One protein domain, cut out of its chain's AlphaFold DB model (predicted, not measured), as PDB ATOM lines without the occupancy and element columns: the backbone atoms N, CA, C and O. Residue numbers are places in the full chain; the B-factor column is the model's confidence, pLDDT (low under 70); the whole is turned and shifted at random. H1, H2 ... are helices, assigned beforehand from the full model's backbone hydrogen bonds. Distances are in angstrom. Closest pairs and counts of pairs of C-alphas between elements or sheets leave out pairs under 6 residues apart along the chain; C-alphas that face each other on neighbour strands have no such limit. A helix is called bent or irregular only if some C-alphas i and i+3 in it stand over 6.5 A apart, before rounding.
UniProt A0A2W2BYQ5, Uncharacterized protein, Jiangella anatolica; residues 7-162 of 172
ATOM      1  N   ASN A   7     167.943 115.138 141.601       88.69
ATOM      2  CA  ASN A   7     166.895 114.775 142.551       88.69
ATOM      3  C   ASN A   7     165.813 115.860 142.657       88.69
ATOM      4  O   ASN A   7     164.626 115.571 142.523       88.69
ATOM      5  N   LEU A   8     166.212 117.127 142.808       88.12
ATOM      6  CA  LEU A   8     165.273 118.249 142.826       88.12
ATOM      7  C   LEU A   8     164.467 118.352 141.530       88.12
ATOM      8  O   LEU A   8     163.253 118.554 141.573       88.12
ATOM      9  N   ARG A   9     165.128 118.184 140.377       86.12
ATOM     10  CA  ARG A   9     164.449 118.192 139.074       86.12
ATOM     11  C   ARG A   9     163.444 117.052 138.947       86.12
ATOM     12  O   ARG A   9     162.378 117.283 138.395       86.12
ATOM     13  N   LEU A  10     163.764 115.861 139.452       87.38
ATOM     14  CA  LEU A  10     162.871 114.702 139.415       87.38
ATOM     15  C   LEU A  10     161.631 114.918 140.283       87.38
ATOM     16  O   LEU A  10     160.521 114.703 139.807       87.38
ATOM     17  N   TRP A  11     161.786 115.373 141.528       90.38
ATOM     18  CA  TRP A  11     160.637 115.606 142.408       90.38
ATOM     19  C   TRP A  11     159.734 116.727 141.896       90.38
ATOM     20  O   TRP A  11     158.526 116.527 141.792       90.38
ATOM     21  N   ILE A  12     160.308 117.877 141.521       88.00
ATOM     22  CA  ILE A  12     159.521 118.986 140.968       88.00
ATOM     23  C   ILE A  12     158.907 118.576 139.629       88.00
ATOM     24  O   ILE A  12     157.701 118.659 139.475       88.00
ATOM     25  N   GLY A  13     159.701 118.076 138.683       83.81
ATOM     26  CA  GLY A  13     159.229 117.783 137.329       83.81
ATOM     27  C   GLY A  13     158.228 116.630 137.222       83.81
ATOM     28  O   GLY A  13     157.452 116.615 136.276       83.81
ATOM     29  N   ASN A  14     158.231 115.673 138.155       84.44
ATOM     30  CA  ASN A  14     157.307 114.534 138.098       84.44
ATOM     31  C   ASN A  14     156.003 114.757 138.874       84.44
ATOM     32  O   ASN A  14     155.002 114.135 138.537       84.44
ATOM     33  N   TRP A  15     156.022 115.576 139.930       83.38
ATOM     34  CA  TRP A  15     154.898 115.666 140.874       83.38
ATOM     35  C   TRP A  15     154.447 117.089 141.186       83.38
ATOM     36  O   TRP A  15     153.288 117.294 141.540       83.38
ATOM     37  N   PHE A  16     155.353 118.064 141.118       85.56
ATOM     38  CA  PHE A  16     155.134 119.389 141.698       85.56
ATOM     39  C   PHE A  16     155.501 120.511 140.739       85.56
ATOM     40  O   PHE A  16     155.930 121.572 141.185       85.56
ATOM     41  N   ASP A  17     155.387 120.292 139.433       71.94
ATOM     42  CA  ASP A  17     155.674 121.354 138.485       71.94
ATOM     43  C   ASP A  17     154.653 122.496 138.640       71.94
ATOM     44  O   ASP A  17     153.540 122.324 139.148       71.94
ATOM     45  N   ASP A  18     155.049 123.708 138.253       64.00
ATOM     46  CA  ASP A  18     154.154 124.868 138.290       64.00
ATOM     47  C   ASP A  18     153.151 124.878 137.116       64.00
ATOM     48  O   ASP A  18     152.334 125.797 137.015       64.00
ATOM     49  N   SER A  19     153.184 123.850 136.253       59.75
ATOM     50  CA  SER A  19     152.496 123.802 134.960       59.75
ATOM     51  C   SER A  19     151.060 123.273 135.030       59.75
ATOM     52  O   SER A  19     150.293 123.438 134.079       59.75
ATOM     53  N   GLY A  20     150.645 122.776 136.196       55.91
ATOM     54  CA  GLY A  20     149.235 122.735 136.566       55.91
ATOM     55  C   GLY A  20     148.530 121.420 136.272       55.91
ATOM     56  O   GLY A  20     147.463 121.442 135.659       55.91
ATOM     57  N   ASP A  21     149.062 120.306 136.784       79.50
ATOM     58  CA  ASP A  21     148.248 119.131 137.116       79.50
ATOM     59  C   ASP A  21     147.853 119.158 138.611       79.50
ATOM     60  O   ASP A  21     148.629 118.732 139.475       79.50
ATOM     61  N   PRO A  22     146.651 119.672 138.952       84.31
ATOM     62  CA  PRO A  22     146.156 119.692 140.324       84.31
ATOM     63  C   PRO A  22     146.065 118.305 140.957       84.31
ATOM     64  O   PRO A  22     146.293 118.169 142.160       84.31
ATOM     65  N   ASP A  23     145.701 117.294 140.162       84.88
ATOM     66  CA  ASP A  23     145.466 115.945 140.664       84.88
ATOM     67  C   ASP A  23     146.807 115.302 141.027       84.88
ATOM     68  O   ASP A  23     146.954 114.800 142.144       84.88
ATOM     69  N   GLY A  24     147.812 115.432 140.153       88.75
ATOM     70  CA  GLY A  24     149.185 114.994 140.414       88.75
ATOM     71  C   GLY A  24     149.805 115.657 141.648       88.75
ATOM     72  O   GLY A  24     150.382 114.971 142.495       88.75
ATOM     73  N   TYR A  25     149.612 116.968 141.825       91.88
ATOM     74  CA  TYR A  25     150.133 117.677 142.998       91.88
ATOM     75  C   TYR A  25     149.497 117.200 144.309       91.88
ATOM     76  O   TYR A  25     150.198 116.911 145.287       91.88
ATOM     77  N   VAL A  26     148.161 117.128 144.354       93.75
ATOM     78  CA  VAL A  26     147.422 116.681 145.547       93.75
ATOM     79  C   VAL A  26     147.760 115.227 145.861       93.75
ATOM     80  O   VAL A  26     147.978 114.886 147.025       93.75
ATOM     81  N   GLU A  27     147.847 114.374 144.841       92.62
ATOM     82  CA  GLU A  27     148.275 112.988 144.989       92.62
ATOM     83  C   GLU A  27     149.696 112.892 145.552       92.62
ATOM     84  O   GLU A  27     149.905 112.178 146.533       92.62
ATOM     85  N   GLY A  28     150.654 113.649 145.013       93.75
ATOM     86  CA  GLY A  28     152.029 113.661 145.508       93.75
ATOM     87  C   GLY A  28     152.122 114.093 146.975       93.75
ATOM     88  O   GLY A  28     152.789 113.445 147.781       93.75
ATOM     89  N   CYS A  29     151.372 115.124 147.369       95.94
ATOM     90  CA  CYS A  29     151.309 115.563 148.767       95.94
ATOM     91  C   CYS A  29     150.670 114.517 149.694       95.94
ATOM     92  O   CYS A  29     151.092 114.356 150.840       95.94
ATOM     93  N   ASN A  30     149.660 113.794 149.206       95.31
ATOM     94  CA  ASN A  30     149.020 112.705 149.941       95.31
ATOM     95  C   ASN A  30     149.927 111.480 150.094       95.31
ATOM     96  O   ASN A  30     149.847 110.808 151.119       95.31
ATOM     97  N   ARG A  31     150.789 111.208 149.106       94.88
ATOM     98  CA  ARG A  31     151.749 110.093 149.107       94.88
ATOM     99  C   ARG A  31     153.038 110.384 149.872       94.88
ATOM    100  O   ARG A  31     153.729 109.448 150.255       94.88
ATOM    101  N   ALA A  32     153.359 111.648 150.152       94.94
ATOM    102  CA  ALA A  32     154.584 112.017 150.866       94.94
ATOM    103  C   ALA A  32     154.827 111.248 152.186       94.94
ATOM    104  O   ALA A  32     155.968 110.854 152.423       94.94
ATOM    105  N   PRO A  33     153.818 110.969 153.039       93.69
ATOM    106  CA  PRO A  33     154.003 110.102 154.203       93.69
ATOM    107  C   PRO A  33     154.447 108.678 153.838       93.69
ATOM    108  O   PRO A  33     155.348 108.154 154.480       93.69
ATOM    109  N   GLU A  34     153.877 108.083 152.787       94.31
ATOM    110  CA  GLU A  34     154.235 106.736 152.323       94.31
ATOM    111  C   GLU A  34     155.684 106.692 151.825       94.31
ATOM    112  O   GLU A  34     156.430 105.778 152.162       94.31
ATOM    113  N   TRP A  35     156.126 107.720 151.096       95.50
ATOM    114  CA  TRP A  35     157.522 107.841 150.658       95.50
ATOM    115  C   TRP A  35     158.509 108.035 151.813       95.50
ATOM    116  O   TRP A  35     159.667 107.651 151.691       95.50
ATOM    117  N   LEU A  36     158.081 108.632 152.928       93.62
ATOM    118  CA  LEU A  36     158.913 108.744 154.130       93.62
ATOM    119  C   LEU A  36     159.012 107.422 154.903       93.62
ATOM    120  O   LEU A  36     160.002 107.219 155.612       93.62
ATOM    121  N   ASP A  37     158.014 106.550 154.768       95.25
ATOM    122  CA  ASP A  37     157.979 105.228 155.397       95.25
ATOM    123  C   ASP A  37     158.669 104.149 154.539       95.25
ATOM    124  O   ASP A  37     159.153 103.154 155.083       95.25
ATOM    125  N   ASP A  38     158.772 104.356 153.222       95.44
ATOM    126  CA  ASP A  38     159.489 103.491 152.280       95.44
ATOM    127  C   ASP A  38     161.012 103.758 152.309       95.44
ATOM    128  O   ASP A  38     161.448 104.835 151.893       95.44
ATOM    129  N   PRO A  39     161.857 102.802 152.751       91.69
ATOM    130  CA  PRO A  39     163.310 102.978 152.794       91.69
ATOM    131  C   PRO A  39     163.941 103.362 151.450       91.69
ATOM    132  O   PRO A  39     164.913 104.118 151.449       91.69
ATOM    133  N   ASP A  40     163.383 102.891 150.331       91.62
ATOM    134  CA  ASP A  40     163.939 103.126 148.994       91.62
ATOM    135  C   ASP A  40     163.667 104.558 148.503       91.62
ATOM    136  O   ASP A  40     164.417 105.096 147.687       91.62
ATOM    137  N   GLN A  41     162.617 105.206 149.021       92.88
ATOM    138  CA  GLN A  41     162.229 106.575 148.656       92.88
ATOM    139  C   GLN A  41     162.600 107.606 149.720       92.88
ATOM    140  O   GLN A  41     162.830 108.777 149.404       92.88
ATOM    141  N   ARG A  42     162.697 107.183 150.982       95.12
ATOM    142  CA  ARG A  42     162.896 108.063 152.131       95.12
ATOM    143  C   ARG A  42     164.151 108.908 152.000       95.12
ATOM    144  O   ARG A  42     164.095 110.112 152.236       95.12
ATOM    145  N   GLU A  43     165.279 108.298 151.647       95.44
ATOM    146  CA  GLU A  43     166.545 109.028 151.512       95.44
ATOM    147  C   GLU A  43     166.461 110.085 150.406       95.44
ATOM    148  O   GLU A  43     166.865 111.230 150.610       95.44
ATOM    149  N   SER A  44     165.851 109.729 149.273       95.12
ATOM    150  CA  SER A  44     165.624 110.632 148.142       95.12
ATOM    151  C   SER A  44     164.731 111.820 148.522       95.12
ATOM    152  O   SER A  44     165.071 112.975 148.243       95.12
ATOM    153  N   LEU A  45     163.622 111.564 149.221       95.75
ATOM    154  CA  LEU A  45     162.683 112.603 149.638       95.75
ATOM    155  C   LEU A  45     163.263 113.512 150.734       95.75
ATOM    156  O   LEU A  45     163.021 114.720 150.727       95.75
ATOM    157  N   LEU A  46     164.057 112.971 151.662       96.25
ATOM    158  CA  LEU A  46     164.758 113.775 152.668       96.25
ATOM    159  C   LEU A  46     165.855 114.640 152.038       96.25
ATOM    160  O   LEU A  46     165.970 115.813 152.389       96.25
ATOM    161  N   ALA A  47     166.604 114.111 151.067       95.50
ATOM    162  CA  ALA A  47     167.561 114.904 150.302       95.50
ATOM    163  C   ALA A  47     166.861 116.041 149.540       95.50
ATOM    164  O   ALA A  47     167.338 117.174 149.545       95.50
ATOM    165  N   PHE A  48     165.690 115.766 148.954       96.12
ATOM    166  CA  PHE A  48     164.860 116.786 148.314       96.12
ATOM    167  C   PHE A  48     164.388 117.855 149.302       96.12
ATOM    168  O   PHE A  48     164.498 119.044 149.011       96.12
ATOM    169  N   ARG A  49     163.909 117.458 150.487       97.00
ATOM    170  CA  ARG A  49     163.515 118.388 151.555       97.00
ATOM    171  C   ARG A  49     164.654 119.339 151.913       97.00
ATOM    172  O   ARG A  49     164.442 120.548 152.011       97.00
ATOM    173  N   ASP A  50     165.844 118.793 152.135       97.00
ATOM    174  CA  ASP A  50     166.996 119.563 152.595       97.00
ATOM    175  C   ASP A  50     167.521 120.495 151.485       97.00
ATOM    176  O   ASP A  50     167.857 121.654 151.749       97.00
ATOM    177  N   GLU A  51     167.509 120.043 150.227       95.88
ATOM    178  CA  GLU A  51     167.842 120.868 149.061       95.88
ATOM    179  C   GLU A  51     166.812 121.984 148.827       95.88
ATOM    180  O   GLU A  51     167.186 123.140 148.620       95.88
ATOM    181  N   LEU A  52     165.513 121.684 148.940       95.69
ATOM    182  CA  LEU A  52     164.440 122.674 148.842       95.69
ATOM    183  C   LEU A  52     164.584 123.756 149.922       95.69
ATOM    184  O   LEU A  52     164.491 124.947 149.620       95.69
ATOM    185  N   ALA A  53     164.880 123.365 151.166       97.00
ATOM    186  CA  ALA A  53     165.156 124.310 152.246       97.00
ATOM    187  C   ALA A  53     166.378 125.194 151.949       97.00
ATOM    188  O   ALA A  53     166.326 126.405 152.165       97.00
ATOM    189  N   ALA A  54     167.457 124.619 151.409       95.19
ATOM    190  CA  ALA A  54     168.636 125.382 151.008       95.19
ATOM    191  C   ALA A  54     168.310 126.394 149.897       95.19
ATOM    192  O   ALA A  54     168.775 127.529 149.952       95.19
ATOM    193  N   HIS A  55     167.469 126.025 148.933       93.38
ATOM    194  CA  HIS A  55     167.039 126.932 147.874       93.38
ATOM    195  C   HIS A  55     166.114 128.053 148.355       93.38
ATOM    196  O   HIS A  55     166.244 129.174 147.864       93.38
ATOM    197  N   ILE A  56     165.224 127.784 149.317       95.00
ATOM    198  CA  ILE A  56     164.407 128.815 149.982       95.00
ATOM    199  C   ILE A  56     165.310 129.767 150.769       95.00
ATOM    200  O   ILE A  56     165.183 130.986 150.654       95.00
ATOM    201  N   ARG A  57     166.262 129.220 151.538       95.19
ATOM    202  CA  ARG A  57     167.248 130.013 152.275       95.19
ATOM    203  C   ARG A  57     168.047 130.883 151.323       95.19
ATOM    204  O   ARG A  57     168.183 132.065 151.579       95.19
ATOM    205  N   ASP A  58     168.573 130.347 150.235       93.62
ATOM    206  CA  ASP A  58     169.499 131.072 149.363       93.62
ATOM    207  C   ASP A  58     168.775 131.836 148.237       93.62
ATOM    208  O   ASP A  58     169.431 132.466 147.407       93.62
ATOM    209  N   SER A  59     167.434 131.799 148.210       91.81
ATOM    210  CA  SER A  59     166.583 132.339 147.140       91.81
ATOM    211  C   SER A  59     167.155 131.993 145.760       91.81
ATOM    212  O   SER A  59     167.448 132.884 144.966       91.81
ATOM    213  N   SER A  60     167.454 130.719 145.497       89.19
ATOM    214  CA  SER A  60     168.290 130.309 144.347       89.19
ATOM    215  C   SER A  60     167.561 129.463 143.292       89.19
ATOM    216  O   SER A  60     168.054 129.305 142.166       89.19
ATOM    217  N   LEU A  61     166.352 128.978 143.594       85.81
ATOM    218  CA  LEU A  61     165.444 128.460 142.566       85.81
ATOM    219  C   LEU A  61     164.776 129.616 141.841       85.81
ATOM    220  O   LEU A  61     164.441 130.612 142.458       85.81
ATOM    221  N   GLN A  62     164.600 129.500 140.535       72.50
ATOM    222  CA  GLN A  62     163.856 130.465 139.731       72.50
ATOM    223  C   GLN A  62     162.603 129.773 139.214       72.50
ATOM    224  O   GLN A  62     162.637 128.559 139.003       72.50
ATOM    225  N   SER A  63     161.542 130.545 138.983       63.16
ATOM    226  CA  SER A  63     160.348 130.024 138.319       63.16
ATOM    227  C   SER A  63     160.714 129.581 136.904       63.16
ATOM    228  O   SER A  63     161.547 130.214 136.245       63.16
ATOM    229  N   LEU A  64     160.069 128.516 136.427       54.66
ATOM    230  CA  LEU A  64     160.227 128.026 135.060       54.66
ATOM    231  C   LEU A  64     159.795 129.079 134.024       54.66
ATOM    232  O   LEU A  64     160.346 129.115 132.925       54.66
ATOM    233  N   ALA A  65     158.882 129.988 134.389       58.47
ATOM    234  CA  ALA A  65     158.368 131.043 133.515       58.47
ATOM    235  C   ALA A  65     159.270 132.293 133.413       58.47
ATOM    236  O   ALA A  65     158.934 133.215 132.666       58.47
ATOM    237  N   GLY A  66     160.377 132.367 134.170       60.38
ATOM    238  CA  GLY A  66     161.440 133.388 134.067       60.38
ATOM    239  C   GLY A  66     161.054 134.858 134.320       60.38
ATOM    240  O   GLY A  66     161.937 135.699 134.448       60.38
ATOM    241  N   SER A  67     159.760 135.174 134.404       67.00
ATOM    242  CA  SER A  67     159.201 136.533 134.423       67.00
ATOM    243  C   SER A  67     158.521 136.906 135.742       67.00
ATOM    244  O   SER A  67     158.214 138.078 135.968       67.00
ATOM    245  N   GLU A  68     158.295 135.941 136.639       77.06
ATOM    246  CA  GLU A  68     157.749 136.234 137.962       77.06
ATOM    247  C   GLU A  68     158.822 136.832 138.894       77.06
ATOM    248  O   GLU A  68     159.973 136.383 138.888       77.06
ATOM    249  N   PRO A  69     158.455 137.798 139.763       86.50
ATOM    250  CA  PRO A  69     159.328 138.257 140.837       86.50
ATOM    251  C   PRO A  69     159.854 137.087 141.666       86.50
ATOM    252  O   PRO A  69     159.091 136.201 142.054       86.50
ATOM    253  N   GLN A  70     161.140 137.119 142.020       89.62
ATOM    254  CA  GLN A  70     161.755 136.055 142.817       89.62
ATOM    255  C   GLN A  70     160.983 135.768 144.111       89.62
ATOM    256  O   GLN A  70     160.887 134.619 144.528       89.62
ATOM    257  N   TRP A  71     160.436 136.801 144.754       92.56
ATOM    258  CA  TRP A  71     159.648 136.632 145.969       92.56
ATOM    259  C   TRP A  71     158.455 135.688 145.775       92.56
ATOM    260  O   TRP A  71     158.223 134.810 146.601       92.56
ATOM    261  N   ASN A  72     157.743 135.801 144.651       89.44
ATOM    262  CA  ASN A  72     156.615 134.925 144.336       89.44
ATOM    263  C   ASN A  72     157.049 133.464 144.220       89.44
ATOM    264  O   ASN A  72     156.351 132.566 144.688       89.44
ATOM    265  N   ASN A  73     158.221 133.252 143.629       89.25
ATOM    266  CA  ASN A  73     158.819 131.940 143.504       89.25
ATOM    267  C   ASN A  73     159.225 131.374 144.873       89.25
ATOM    268  O   ASN A  73     158.900 130.232 145.184       89.25
ATOM    269  N   ASP A  74     159.885 132.158 145.724       92.81
ATOM    270  CA  ASP A  74     160.244 131.722 147.080       92.81
ATOM    271  C   ASP A  74     158.991 131.384 147.908       92.81
ATOM    272  O   ASP A  74     158.960 130.383 148.621       92.81
ATOM    273  N   GLU A  75     157.921 132.172 147.773       93.94
ATOM    274  CA  GLU A  75     156.635 131.921 148.427       93.94
ATOM    275  C   GLU A  75     155.950 130.640 147.924       93.94
ATOM    276  O   GLU A  75     155.329 129.938 148.725       93.94
ATOM    277  N   TRP A  76     156.085 130.301 146.638       91.44
ATOM    278  CA  TRP A  76     155.618 129.019 146.099       91.44
ATOM    279  C   TRP A  76     156.404 127.841 146.689       91.44
ATOM    280  O   TRP A  76     155.800 126.875 147.147       91.44
ATOM    281  N   HIS A  77     157.733 127.951 146.786       93.25
ATOM    282  CA  HIS A  77     158.567 126.903 147.383       93.25
ATOM    283  C   HIS A  77     158.279 126.712 148.878       93.25
ATOM    284  O   HIS A  77     158.267 125.579 149.354       93.25
ATOM    285  N   ARG A  78     157.973 127.789 149.618       96.00
ATOM    286  CA  ARG A  78     157.487 127.686 151.007       96.00
ATOM    287  C   ARG A  78     156.158 126.942 151.096       96.00
ATOM    288  O   ARG A  78     155.992 126.128 151.998       96.00
ATOM    289  N   ASN A  79     155.235 127.190 150.164       94.75
ATOM    290  CA  ASN A  79     153.972 126.452 150.113       94.75
ATOM    291  C   ASN A  79     154.217 124.962 149.838       94.75
ATOM    292  O   ASN A  79     153.671 124.129 150.550       94.75
ATOM    293  N   LEU A  80     155.077 124.629 148.869       94.69
ATOM    294  CA  LEU A  80     155.436 123.241 148.567       94.69
ATOM    295  C   LEU A  80     156.088 122.545 149.769       94.69
ATOM    296  O   LEU A  80     155.726 121.420 150.105       94.69
ATOM    297  N   TYR A  81     157.020 123.222 150.443       97.00
ATOM    298  CA  TYR A  81     157.659 122.687 151.644       97.00
ATOM    299  C   TYR A  81     156.619 122.370 152.725       97.00
ATOM    300  O   TYR A  81     156.622 121.275 153.285       97.00
ATOM    301  N   TYR A  82     155.686 123.293 152.971       97.25
ATOM    302  CA  TYR A  82     154.582 123.076 153.903       97.25
ATOM    303  C   TYR A  82     153.672 121.913 153.478       97.25
ATOM    304  O   TYR A  82     153.312 121.052 154.293       97.25
ATOM    305  N   ASP A  83     153.318 121.853 152.195       96.00
ATOM    306  CA  ASP A  83     152.379 120.865 151.669       96.00
ATOM    307  C   ASP A  83     152.938 119.434 151.712       96.00
ATOM    308  O   ASP A  83     152.177 118.481 151.905       96.00
ATOM    309  N   LEU A  84     154.264 119.279 151.677       96.44
ATOM    310  CA  LEU A  84     154.939 117.986 151.804       96.44
ATOM    311  C   LEU A  84     155.326 117.639 153.241       96.44
ATOM    312  O   LEU A  84     155.049 116.534 153.709       96.44
ATOM    313  N   PHE A  85     155.941 118.578 153.960       96.25
ATOM    314  CA  PHE A  85     156.651 118.279 155.208       96.25
ATOM    315  C   PHE A  85     155.939 118.786 156.465       96.25
ATOM    316  O   PHE A  85     156.187 118.262 157.550       96.25
ATOM    317  N   GLY A  86     154.992 119.717 156.324       94.44
ATOM    318  CA  GLY A  86     154.159 120.217 157.417       94.44
ATOM    319  C   GLY A  86     154.527 121.632 157.886       94.44
ATOM    320  O   GLY A  86     155.216 122.358 157.178       94.44
ATOM    321  N   PRO A  87     154.039 122.053 159.069       93.56
ATOM    322  CA  PRO A  87     154.083 123.449 159.525       93.56
ATOM    323  C   PRO A  87     155.463 123.945 159.969       93.56
ATOM    324  O   PRO A  87     155.626 125.144 160.201       93.56
ATOM    325  N   GLU A  88     156.445 123.057 160.122       94.31
ATOM    326  CA  GLU A  88     157.805 123.459 160.475       94.31
ATOM    327  C   GLU A  88     158.434 124.262 159.332       94.31
ATOM    328  O   GLU A  88     158.424 123.849 158.173       94.31
ATOM    329  N   ALA A  89     158.980 125.434 159.664       95.44
ATOM    330  CA  ALA A  89     159.607 126.293 158.672       95.44
ATOM    331  C   ALA A  89     160.849 125.615 158.057       95.44
ATOM    332  O   ALA A  89     161.593 124.942 158.781       95.44
ATOM    333  N   PRO A  90     161.134 125.847 156.760       96.56
ATOM    334  CA  PRO A  90     162.364 125.372 156.147       96.56
ATOM    335  C   PRO A  90     163.588 125.855 156.948       96.56
ATOM    336  O   PRO A  90     163.679 127.047 157.271       96.56
ATOM    337  N   PRO A  91     164.549 124.975 157.280       96.38
ATOM    338  CA  PRO A  91     165.722 125.360 158.053       96.38
ATOM    339  C   PRO A  91     166.491 126.540 157.443       96.38
ATOM    340  O   PRO A  91     166.975 126.483 156.314       96.38
ATOM    341  N   GLY A  92     166.641 127.610 158.226       96.00
ATOM    342  CA  GLY A  92     167.348 128.820 157.805       96.00
ATOM    343  C   GLY A  92     166.548 129.748 156.889       96.00
ATOM    344  O   GLY A  92     167.141 130.682 156.353       96.00
ATOM    345  N   ASP A  93     165.241 129.530 156.710       96.94
ATOM    346  CA  ASP A  93     164.384 130.454 155.966       96.94
ATOM    347  C   ASP A  93     164.472 131.875 156.568       96.94
ATOM    348  O   ASP A  93     164.155 132.063 157.745       96.94
ATOM    349  N   PRO A  94     164.906 132.887 155.794       96.25
ATOM    350  CA  PRO A  94     164.978 134.274 156.258       96.25
ATOM    351  C   PRO A  94     163.602 134.907 156.516       96.25
ATOM    352  O   PRO A  94     163.521 135.887 157.252       96.25
ATOM    353  N   TYR A  95     162.536 134.372 155.913       96.44
ATOM    354  CA  TYR A  95     161.181 134.914 156.007       96.44
ATOM    355  C   TYR A  95     160.172 133.791 156.274       96.44
ATOM    356  O   TYR A  95     159.302 133.542 155.429       96.44
ATOM    357  N   PRO A  96     160.247 133.110 157.432       96.62
ATOM    358  CA  PRO A  96     159.344 132.012 157.735       96.62
ATOM    359  C   PRO A  96     157.889 132.494 157.734       96.62
ATOM    360  O   PRO A  96     157.585 133.656 158.032       96.62
ATOM    361  N   VAL A  97     156.975 131.600 157.366       94.81
ATOM    362  CA  VAL A  97     155.538 131.827 157.538       94.81
ATOM    363  C   VAL A  97     155.178 131.408 158.967       94.81
ATOM    364  O   VAL A  97     155.536 130.294 159.358       94.81
ATOM    365  N   PRO A  98     154.509 132.267 159.758       93.56
ATOM    366  CA  PRO A  98     154.018 131.883 161.075       93.56
ATOM    367  C   PRO A  98     153.121 130.637 160.981       93.56
ATOM    368  O   PRO A  98     152.259 130.596 160.098       93.56
ATOM    369  N   PRO A  99     153.291 129.619 161.846       91.75
ATOM    370  CA  PRO A  99     152.495 128.394 161.782       91.75
ATOM    371  C   PRO A  99     150.979 128.635 161.774       91.75
ATOM    372  O   PRO A  99     150.250 127.939 161.077       91.75
ATOM    373  N   GLU A 100     150.517 129.651 162.502       91.50
ATOM    374  CA  GLU A 100     149.116 130.063 162.607       91.50
ATOM    375  C   GLU A 100     148.553 130.747 161.354       91.50
ATOM    376  O   GLU A 100     147.347 130.969 161.268       91.50
ATOM    377  N   ASP A 101     149.392 131.120 160.387       94.44
ATOM    378  CA  ASP A 101     148.904 131.709 159.143       94.44
ATOM    379  C   ASP A 101     148.465 130.624 158.150       94.44
ATOM    380  O   ASP A 101     147.580 130.888 157.332       94.44
ATOM    381  N   TRP A 102     149.034 129.413 158.209       95.31
ATOM    382  CA  TRP A 102     148.704 128.316 157.293       95.31
ATOM    383  C   TRP A 102     147.229 127.918 157.384       95.31
ATOM    384  O   TRP A 102     146.710 127.674 158.464       95.31
ATOM    385  N   GLY A 103     146.529 127.878 156.248       91.56
ATOM    386  CA  GLY A 103     145.099 127.555 156.181       91.56
ATOM    387  C   GLY A 103     144.156 128.647 156.694       91.56
ATOM    388  O   GLY A 103     142.978 128.636 156.349       91.56
ATOM    389  N   HIS A 104     144.650 129.638 157.438       91.62
ATOM    390  CA  HIS A 104     143.821 130.715 157.981       91.62
ATOM    391  C   HIS A 104     143.944 132.011 157.175       91.62
ATOM    392  O   HIS A 104     142.943 132.549 156.714       91.62
ATOM    393  N   ARG A 105     145.175 132.485 156.958       91.56
ATOM    394  CA  ARG A 105     145.485 133.603 156.045       91.56
ATOM    395  C   ARG A 105     146.132 133.096 154.763       91.56
ATOM    396  O   ARG A 105     145.885 133.580 153.663       91.56
ATOM    397  N   ARG A 106     146.980 132.083 154.902       92.69
ATOM    398  CA  ARG A 106     147.796 131.534 153.833       92.69
ATOM    399  C   ARG A 106     147.111 130.337 153.188       92.69
ATOM    400  O   ARG A 106     146.957 129.290 153.809       92.69
ATOM    401  N   GLN A 107     146.760 130.482 151.915       93.00
ATOM    402  CA  GLN A 107     146.252 129.406 151.072       93.00
ATOM    403  C   GLN A 107     147.396 128.752 150.291       93.00
ATOM    404  O   GLN A 107     148.027 129.395 149.448       93.00
ATOM    405  N   THR A 108     147.644 127.466 150.527       93.75
ATOM    406  CA  THR A 108     148.608 126.685 149.736       93.75
ATOM    407  C   THR A 108     147.957 126.098 148.477       93.75
ATOM    408  O   THR A 108     146.723 126.034 148.410       93.75
ATOM    409  N   PRO A 109     148.739 125.684 147.458       92.44
ATOM    410  CA  PRO A 109     148.202 124.989 146.290       92.44
ATOM    411  C   PRO A 109     147.383 123.751 146.669       92.44
ATOM    412  O   PRO A 109     146.289 123.568 146.136       92.44
ATOM    413  N   TYR A 110     147.824 122.973 147.664       94.19
ATOM    414  CA  TYR A 110     147.048 121.836 148.156       94.19
ATOM    415  C   TYR A 110     145.644 122.257 148.625       94.19
ATOM    416  O   TYR A 110     144.638 121.721 148.160       94.19
ATOM    417  N   LEU A 111     145.548 123.269 149.497       94.56
ATOM    418  CA  LEU A 111     144.268 123.778 150.017       94.56
ATOM    419  C   LEU A 111     143.365 124.372 148.926       94.56
ATOM    420  O   LEU A 111     142.134 124.247 148.988       94.56
ATOM    421  N   PHE A 112     143.970 125.012 147.927       92.25
ATOM    422  CA  PHE A 112     143.269 125.557 146.769       92.25
ATOM    423  C   PHE A 112     142.617 124.452 145.929       92.25
ATOM    424  O   PHE A 112     141.453 124.578 145.540       92.25
ATOM    425  N   TRP A 113     143.335 123.351 145.702       91.94
ATOM    426  CA  TRP A 113     142.873 122.232 144.882       91.94
ATOM    427  C   TRP A 113     141.997 121.218 145.620       91.94
ATOM    428  O   TRP A 113     141.326 120.405 144.981       91.94
ATOM    429  N   LEU A 114     141.892 121.301 146.950       92.00
ATOM    430  CA  LEU A 114     140.947 120.478 147.701       92.00
ATOM    431  C   LEU A 114     139.503 120.639 147.183       92.00
ATOM    432  O   LEU A 114     139.023 121.769 147.018       92.00
ATOM    433  N   PRO A 115     138.730 119.540 147.061       91.44
ATOM    434  CA  PRO A 115     137.320 119.597 146.692       91.44
ATOM    435  C   PRO A 115     136.534 120.623 147.514       91.44
ATOM    436  O   PRO A 115     136.575 120.616 148.746       91.44
ATOM    437  N   LYS A 116     135.771 121.499 146.847       89.88
ATOM    438  CA  LYS A 116     135.000 122.575 147.508       89.88
ATOM    439  C   LYS A 116     133.934 122.072 148.480       89.88
ATOM    440  O   LYS A 116     133.530 122.810 149.367       89.88
ATOM    441  N   ARG A 117     133.458 120.836 148.316       92.19
ATOM    442  CA  ARG A 117     132.471 120.224 149.213       92.19
ATOM    443  C   ARG A 117     133.148 119.197 150.118       92.19
ATOM    444  O   ARG A 117     133.868 118.334 149.621       92.19
ATOM    445  N   ALA A 118     132.896 119.286 151.423       90.81
ATOM    446  CA  ALA A 118     133.533 118.437 152.431       90.81
ATOM    447  C   ALA A 118     133.213 116.945 152.249       90.81
ATOM    448  O   ALA A 118     134.041 116.093 152.563       90.81
ATOM    449  N   ASP A 119     132.030 116.619 151.722       92.12
ATOM    450  CA  ASP A 119     131.582 115.253 151.410       92.12
ATOM    451  C   ASP A 119     132.411 114.585 150.298       92.12
ATOM    452  O   ASP A 119     132.417 113.364 150.194       92.12
ATOM    453  N   ARG A 120     133.153 115.370 149.509       93.69
ATOM    454  CA  ARG A 120     134.022 114.886 148.427       93.69
ATOM    455  C   ARG A 120     135.490 114.736 148.822       93.69
ATOM    456  O   ARG A 120     136.294 114.365 147.974       93.69
ATOM    457  N   LEU A 121     135.863 115.040 150.066       93.25
ATOM    458  CA  LEU A 121     137.225 114.779 150.528       93.25
ATOM    459  C   LEU A 121     137.469 113.273 150.649       93.25
ATOM    460  O   LEU A 121     136.732 112.586 151.365       93.25
ATOM    461  N   SER A 122     138.543 112.807 150.010       95.00
ATOM    462  CA  SER A 122     139.108 111.481 150.243       95.00
ATOM    463  C   SER A 122     139.622 111.349 151.681       95.00
ATOM    464  O   SER A 122     139.806 112.340 152.394       95.00
ATOM    465  N   GLU A 123     139.872 110.116 152.113       95.75
ATOM    466  CA  GLU A 123     140.489 109.846 153.413       95.75
ATOM    467  C   GLU A 123     141.892 110.456 153.516       95.75
ATOM    468  O   GLU A 123     142.193 111.119 154.507       95.75
ATOM    469  N   ALA A 124     142.697 110.351 152.452       95.56
ATOM    470  CA  ALA A 124     144.023 110.961 152.387       95.56
ATOM    471  C   ALA A 124     143.971 112.487 152.575       95.56
ATOM    472  O   ALA A 124     144.719 113.031 153.384       95.56
ATOM    473  N   ASN A 125     143.006 113.170 151.943       96.06
ATOM    474  CA  ASN A 125     142.837 114.614 152.119       96.06
ATOM    475  C   ASN A 125     142.499 114.990 153.566       96.06
ATOM    476  O   ASN A 125     142.987 115.987 154.097       96.06
ATOM    477  N   ARG A 126     141.658 114.187 154.227       96.44
ATOM    478  CA  ARG A 126     141.312 114.397 155.641       96.44
ATOM    479  C   ARG A 126     142.514 114.154 156.548       96.44
ATOM    480  O   ARG A 126     142.727 114.933 157.472       96.44
ATOM    481  N   ALA A 127     143.300 113.115 156.274       96.19
ATOM    482  CA  ALA A 127     144.520 112.815 157.014       96.19
ATOM    483  C   ALA A 127     145.563 113.933 156.862       96.19
ATOM    484  O   ALA A 127     146.159 114.358 157.853       96.19
ATOM    485  N   TRP A 128     145.736 114.462 155.647       96.75
ATOM    486  CA  TRP A 128     146.640 115.576 155.370       96.75
ATOM    487  C   TRP A 128     146.263 116.836 156.161       96.75
ATOM    488  O   TRP A 128     147.143 117.458 156.763       96.75
ATOM    489  N   LEU A 129     144.966 117.174 156.205       96.69
ATOM    490  CA  LEU A 129     144.434 118.306 156.977       96.69
ATOM    491  C   LEU A 129     144.652 118.095 158.479       96.69
ATOM    492  O   LEU A 129     145.217 118.956 159.152       96.69
ATOM    493  N   ALA A 130     144.285 116.917 158.991       95.75
ATOM    494  CA  ALA A 130     144.408 116.582 160.407       95.75
ATOM    495  C   ALA A 130     145.861 116.645 160.902       95.75
ATOM    496  O   ALA A 130     146.120 117.188 161.974       95.75
ATOM    497  N   LYS A 131     146.828 116.165 160.105       95.12
ATOM    498  CA  LYS A 131     148.266 116.232 160.433       95.12
ATOM    499  C   LYS A 131     148.781 117.670 160.571       95.12
ATOM    500  O   LYS A 131     149.791 117.897 161.230       95.12
ATOM    501  N   ARG A 132     148.084 118.634 159.966       95.44
ATOM    502  CA  ARG A 132     148.400 120.068 159.998       95.44
ATOM    503  C   ARG A 132     147.519 120.862 160.960       95.44
ATOM    504  O   ARG A 132     147.648 122.076 161.024       95.44
ATOM    505  N   GLY A 133     146.640 120.195 161.710       95.25
ATOM    506  CA  GLY A 133     145.695 120.865 162.603       95.25
ATOM    507  C   GLY A 133     144.639 121.694 161.868       95.25
ATOM    508  O   GLY A 133     144.050 122.582 162.473       95.25
ATOM    509  N   LEU A 134     144.404 121.409 160.585       96.12
ATOM    510  CA  LEU A 134     143.453 122.123 159.742       96.12
ATOM    511  C   LEU A 134     142.149 121.343 159.574       96.12
ATOM    512  O   LEU A 134     142.088 120.116 159.699       96.12
ATOM    513  N   THR A 135     141.103 122.073 159.213       95.25
ATOM    514  CA  THR A 135     139.801 121.557 158.799       95.25
ATOM    515  C   THR A 135     139.526 121.897 157.332       95.25
ATOM    516  O   THR A 135     140.278 122.613 156.678       95.25
ATOM    517  N   HIS A 136     138.426 121.384 156.773       94.00
ATOM    518  CA  HIS A 136     138.017 121.706 155.395       94.00
ATOM    519  C   HIS A 136     137.656 123.190 155.188       94.00
ATOM    520  O   HIS A 136     137.690 123.674 154.050       94.00
ATOM    521  N   GLU A 137     137.307 123.884 156.273       93.00
ATOM    522  CA  GLU A 137     136.948 125.305 156.282       93.00
ATOM    523  C   GLU A 137     138.191 126.208 156.228       93.00
ATOM    524  O   GLU A 137     138.112 127.329 155.724       93.00
ATOM    525  N   ASP A 138     139.350 125.697 156.653       93.38
ATOM    526  CA  ASP A 138     140.621 126.420 156.682       93.38
ATOM    527  C   ASP A 138     141.251 126.469 155.291       93.38
ATOM    528  O   ASP A 138     142.025 125.603 154.876       93.38
ATOM    529  N   ARG A 139     140.866 127.492 154.527       85.88
ATOM    530  CA  ARG A 139     141.283 127.650 153.132       85.88
ATOM    531  C   ARG A 139     142.285 128.765 152.903       85.88
ATOM    532  O   ARG A 139     142.931 128.733 151.863       85.88
ATOM    533  N   GLY A 140     142.413 129.728 153.810       87.25
ATOM    534  CA  GLY A 140     143.125 130.981 153.568       87.25
ATOM    535  C   GLY A 140     142.532 131.796 152.413       87.25
ATOM    536  O   GLY A 140     141.654 131.343 151.673       87.25
ATOM    537  N   ASP A 141     143.028 133.014 152.242       85.25
ATOM    538  CA  ASP A 141     142.596 133.958 151.204       85.25
ATOM    539  C   ASP A 141     143.758 134.492 150.354       85.25
ATOM    540  O   ASP A 141     143.542 135.091 149.297       85.25
ATOM    541  N   HIS A 142     145.001 134.232 150.769       84.00
ATOM    542  CA  HIS A 142     146.193 134.718 150.088       84.00
ATOM    543  C   HIS A 142     147.212 133.608 149.822       84.00
ATOM    544  O   HIS A 142     147.650 132.909 150.732       84.00
ATOM    545  N   HIS A 143     147.667 133.494 148.573       79.62
ATOM    546  CA  HIS A 143     148.702 132.526 148.175       79.62
ATOM    547  C   HIS A 143     150.137 133.013 148.382       79.62
ATOM    548  O   HIS A 143     151.070 132.210 148.370       79.62
ATOM    549  N   ARG A 144     150.320 134.333 148.494       84.69
ATOM    550  CA  ARG A 144     151.615 135.022 148.525       84.69
ATOM    551  C   ARG A 144     151.510 136.203 149.487       84.69
ATOM    552  O   ARG A 144     150.485 136.884 149.512       84.69
ATOM    553  N   ARG A 145     152.547 136.436 150.292       92.00
ATOM    554  CA  ARG A 145     152.652 137.631 151.145       92.00
ATOM    555  C   ARG A 145     153.216 138.799 150.331       92.00
ATOM    556  O   ARG A 145     153.847 138.549 149.303       92.00
ATOM    557  N   PRO A 146     153.037 140.058 150.763       92.06
ATOM    558  CA  PRO A 146     153.812 141.158 150.201       92.06
ATOM    559  C   PRO A 146     155.312 140.909 150.391       92.06
ATOM    560  O   PRO A 146     155.728 140.296 151.377       92.06
ATOM    561  N   GLU A 147     156.105 141.386 149.438       93.50
ATOM    562  CA  GLU A 147     157.561 141.310 149.520       93.50
ATOM    563  C   GLU A 147     158.076 142.114 150.733       93.50
ATOM    564  O   GLU A 147     157.671 143.269 150.914       93.50
ATOM    565  N   PRO A 148     158.958 141.537 151.572       95.62
ATOM    566  CA  PRO A 148     159.585 142.255 152.674       95.62
ATOM    567  C   PRO A 148     160.438 143.439 152.181       95.62
ATOM    568  O   PRO A 148     161.147 143.301 151.182       95.62
ATOM    569  N   PRO A 149     160.455 144.589 152.881       94.69
ATOM    570  CA  PRO A 149     161.183 145.784 152.431       94.69
ATOM    571  C   PRO A 149     162.695 145.597 152.216       94.69
ATOM    572  O   PRO A 149     163.312 146.325 151.441       94.69
ATOM    573  N   ASP A 150     163.311 144.647 152.918       94.81
ATOM    574  CA  ASP A 150     164.738 144.327 152.855       94.81
ATOM    575  C   ASP A 150     165.072 143.220 151.839       94.81
ATOM    576  O   ASP A 150     166.246 142.915 151.604       94.81
ATOM    577  N   TYR A 151     164.058 142.641 151.192       94.94
ATOM    578  CA  TYR A 151     164.213 141.482 150.323       94.94
ATOM    579  C   TYR A 151     165.134 141.736 149.126       94.94
ATOM    580  O   TYR A 151     166.047 140.949 148.875       94.94
ATOM    581  N   GLN A 152     164.967 142.860 148.425       93.38
ATOM    582  CA  GLN A 152     165.805 143.191 147.266       93.38
ATOM    583  C   GLN A 152     167.276 143.389 147.650       93.38
ATOM    584  O   GLN A 152     168.168 142.808 147.033       93.38
ATOM    585  N   GLN A 153     167.536 144.111 148.746       94.31
ATOM    586  CA  GLN A 153     168.894 144.315 149.270       94.31
ATOM    587  C   GLN A 153     169.560 142.979 149.620       94.31
ATOM    588  O   GLN A 153     170.762 142.776 149.419       94.31
ATOM    589  N   ARG A 154     168.769 142.032 150.132       93.94
ATOM    590  CA  ARG A 154     169.222 140.675 150.408       93.94
ATOM    591  C   ARG A 154     169.561 139.910 149.126       93.94
ATOM    592  O   ARG A 154     170.607 139.262 149.102       93.94
ATOM    593  N   LEU A 155     168.735 139.976 148.081       92.25
ATOM    594  CA  LEU A 155     169.030 139.328 146.794       92.25
ATOM    595  C   LEU A 155     170.315 139.870 146.158       92.25
ATOM    596  O   LEU A 155     171.135 139.094 145.660       92.25
ATOM    597  N   GLU A 156     170.528 141.185 146.222       91.94
ATOM    598  CA  GLU A 156     171.767 141.825 145.773       91.94
ATOM    599  C   GLU A 156     172.984 141.321 146.556       91.94
ATOM    600  O   GLU A 156     174.017 140.998 145.964       91.94
ATOM    601  N   ARG A 157     172.868 141.212 147.887       92.75
ATOM    602  CA  ARG A 157     173.934 140.669 148.741       92.75
ATOM    603  C   ARG A 157     174.255 139.218 148.381       92.75
ATOM    604  O   ARG A 157     175.417 138.912 148.135       92.75
ATOM    605  N   LEU A 158     173.242 138.355 148.277       90.88
ATOM    606  CA  LEU A 158     173.419 136.945 147.906       90.88
ATOM    607  C   LEU A 158     174.069 136.778 146.530       90.88
ATOM    608  O   LEU A 158     174.871 135.869 146.319       90.88
ATOM    609  N   THR A 159     173.735 137.667 145.599       89.75
ATOM    610  CA  THR A 159     174.345 137.710 144.270       89.75
ATOM    611  C   THR A 159     175.823 138.087 144.357       89.75
ATOM    612  O   THR A 159     176.675 137.407 143.789       89.75
ATOM    613  N   ARG A 160     176.152 139.137 145.120       90.56
ATOM    614  CA  ARG A 160     177.534 139.595 145.337       90.56
ATOM    615  C   ARG A 160     178.405 138.537 146.018       90.56
ATOM    616  O   ARG A 160     179.587 138.435 145.716       90.56
ATOM    617  N   GLU A 161     177.820 137.761 146.921       88.31
ATOM    618  CA  GLU A 161     178.483 136.676 147.655       88.31
ATOM    619  C   GLU A 161     178.593 135.371 146.841       88.31
ATOM    620  O   GLU A 161     179.184 134.402 147.313       88.31
ATOM    621  N   GLY A 162     178.028 135.306 145.627       83.56
ATOM    622  CA  GLY A 162     178.016 134.086 144.809       83.56
ATOM    623  C   GLY A 162     177.122 132.970 145.374       83.56
ATOM    624  O   GLY A 162     177.232 131.799 144.989       83.56
TER     625      GLY A 162
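This is residues 7 to 162 of the 172 residues of an uncharacterized protein of Jiangella anatolica (UniProt A0A2W2BYQ5). Helices H2 and H3 meet at a corner as a V, and H4, folding back from H3 in a helical hairpin, closes it to a triangle by reaching H2 with residues 83 to 85. H1 runs from H3 toward H2 over one side of this triangle, H5 and H6 lie on the side of H2 away from H3, and H7 lies out at the opposite end of the domain after a long link. The printed part has 156 residues with seven named helices, H1 to H7 in chain order, and no named strand; the class is all helix. It is compact, with a radius of gyration of the C-alphas of 15.6 A and spans of 51 by 37 by 26 A.

H1, residues 7 to 15, touches residues 44 to 52 of H3, residues 39 to 58, about perpendicular at 78 degrees; the closest C-alphas are those of Leu 8 and Phe 48, 5.7 A apart. H1 only just touches H2, residues 22 to 37, with 3 pairs of C-alphas within 8 A, the closest being Trp 15 and Tyr 25 at 5.6 A. H2 is the hub, touching five helices; it has a kink of 39 degrees near residue 30 and is irregular, with C-alphas 30 and 33 7.1 A apart. H3 is only just irregular, with C-alphas 40 and 43 6.9 A apart. H2 and H3 touch only at the corner, closest at the C-alphas of Leu 36 and Arg 42, 4.5 A. H3 and H4, residues 70 to 85, form a helical hairpin, opposite ways at a shallow tilt of 29 degrees, with the closest C-alphas, Ile 56 and Asp 74, 5.8 A apart. H4 touches H2 at a steep tilt of 51 degrees, the same way, closest at the C-alphas of Cys 29 and Leu 84, 5.3 A. H5, residues 109 to 113, touches H2, with the closest C-alphas, Val 26 and Tyr 110, 5.8 A apart, and H4, with Asp 83 and Tyr 110 at 6.5 A. H6, residues 123 to 131, only just touches H2, with 3 pairs within 8 A, closest at the C-alphas of Asn 30 and Ala 124, 5.8 A. H7, residues 151 to 160, is close to H4 but not clearly touching; their closest C-alphas, Trp 71 and Tyr 151, are 8.0 A apart. In H1, H4, H5, H6 and H7 every O i to N i+4 pair is within hydrogen-bond range; in H2 10 of 12 are, in H3 14 of 16.

H1 starts at C-alpha 7 (166.895, 114.775, 142.551). From first to last C-alpha H2 measures 24.0 A, H3 29.0 A and H4 22.3 A. H7 ends at C-alpha 160 (177.534, 139.595, 145.337).

The C-alphas of Asp 119 and Arg 160, the two farthest apart, are 52.4 A apart. The printed part has no cut. The links H3 to H4, H4 to H5 and H6 to H7 are long. Mean pLDDT of the printed part is 90.6; residues 18 to 20 and 63 to 67 are under 70.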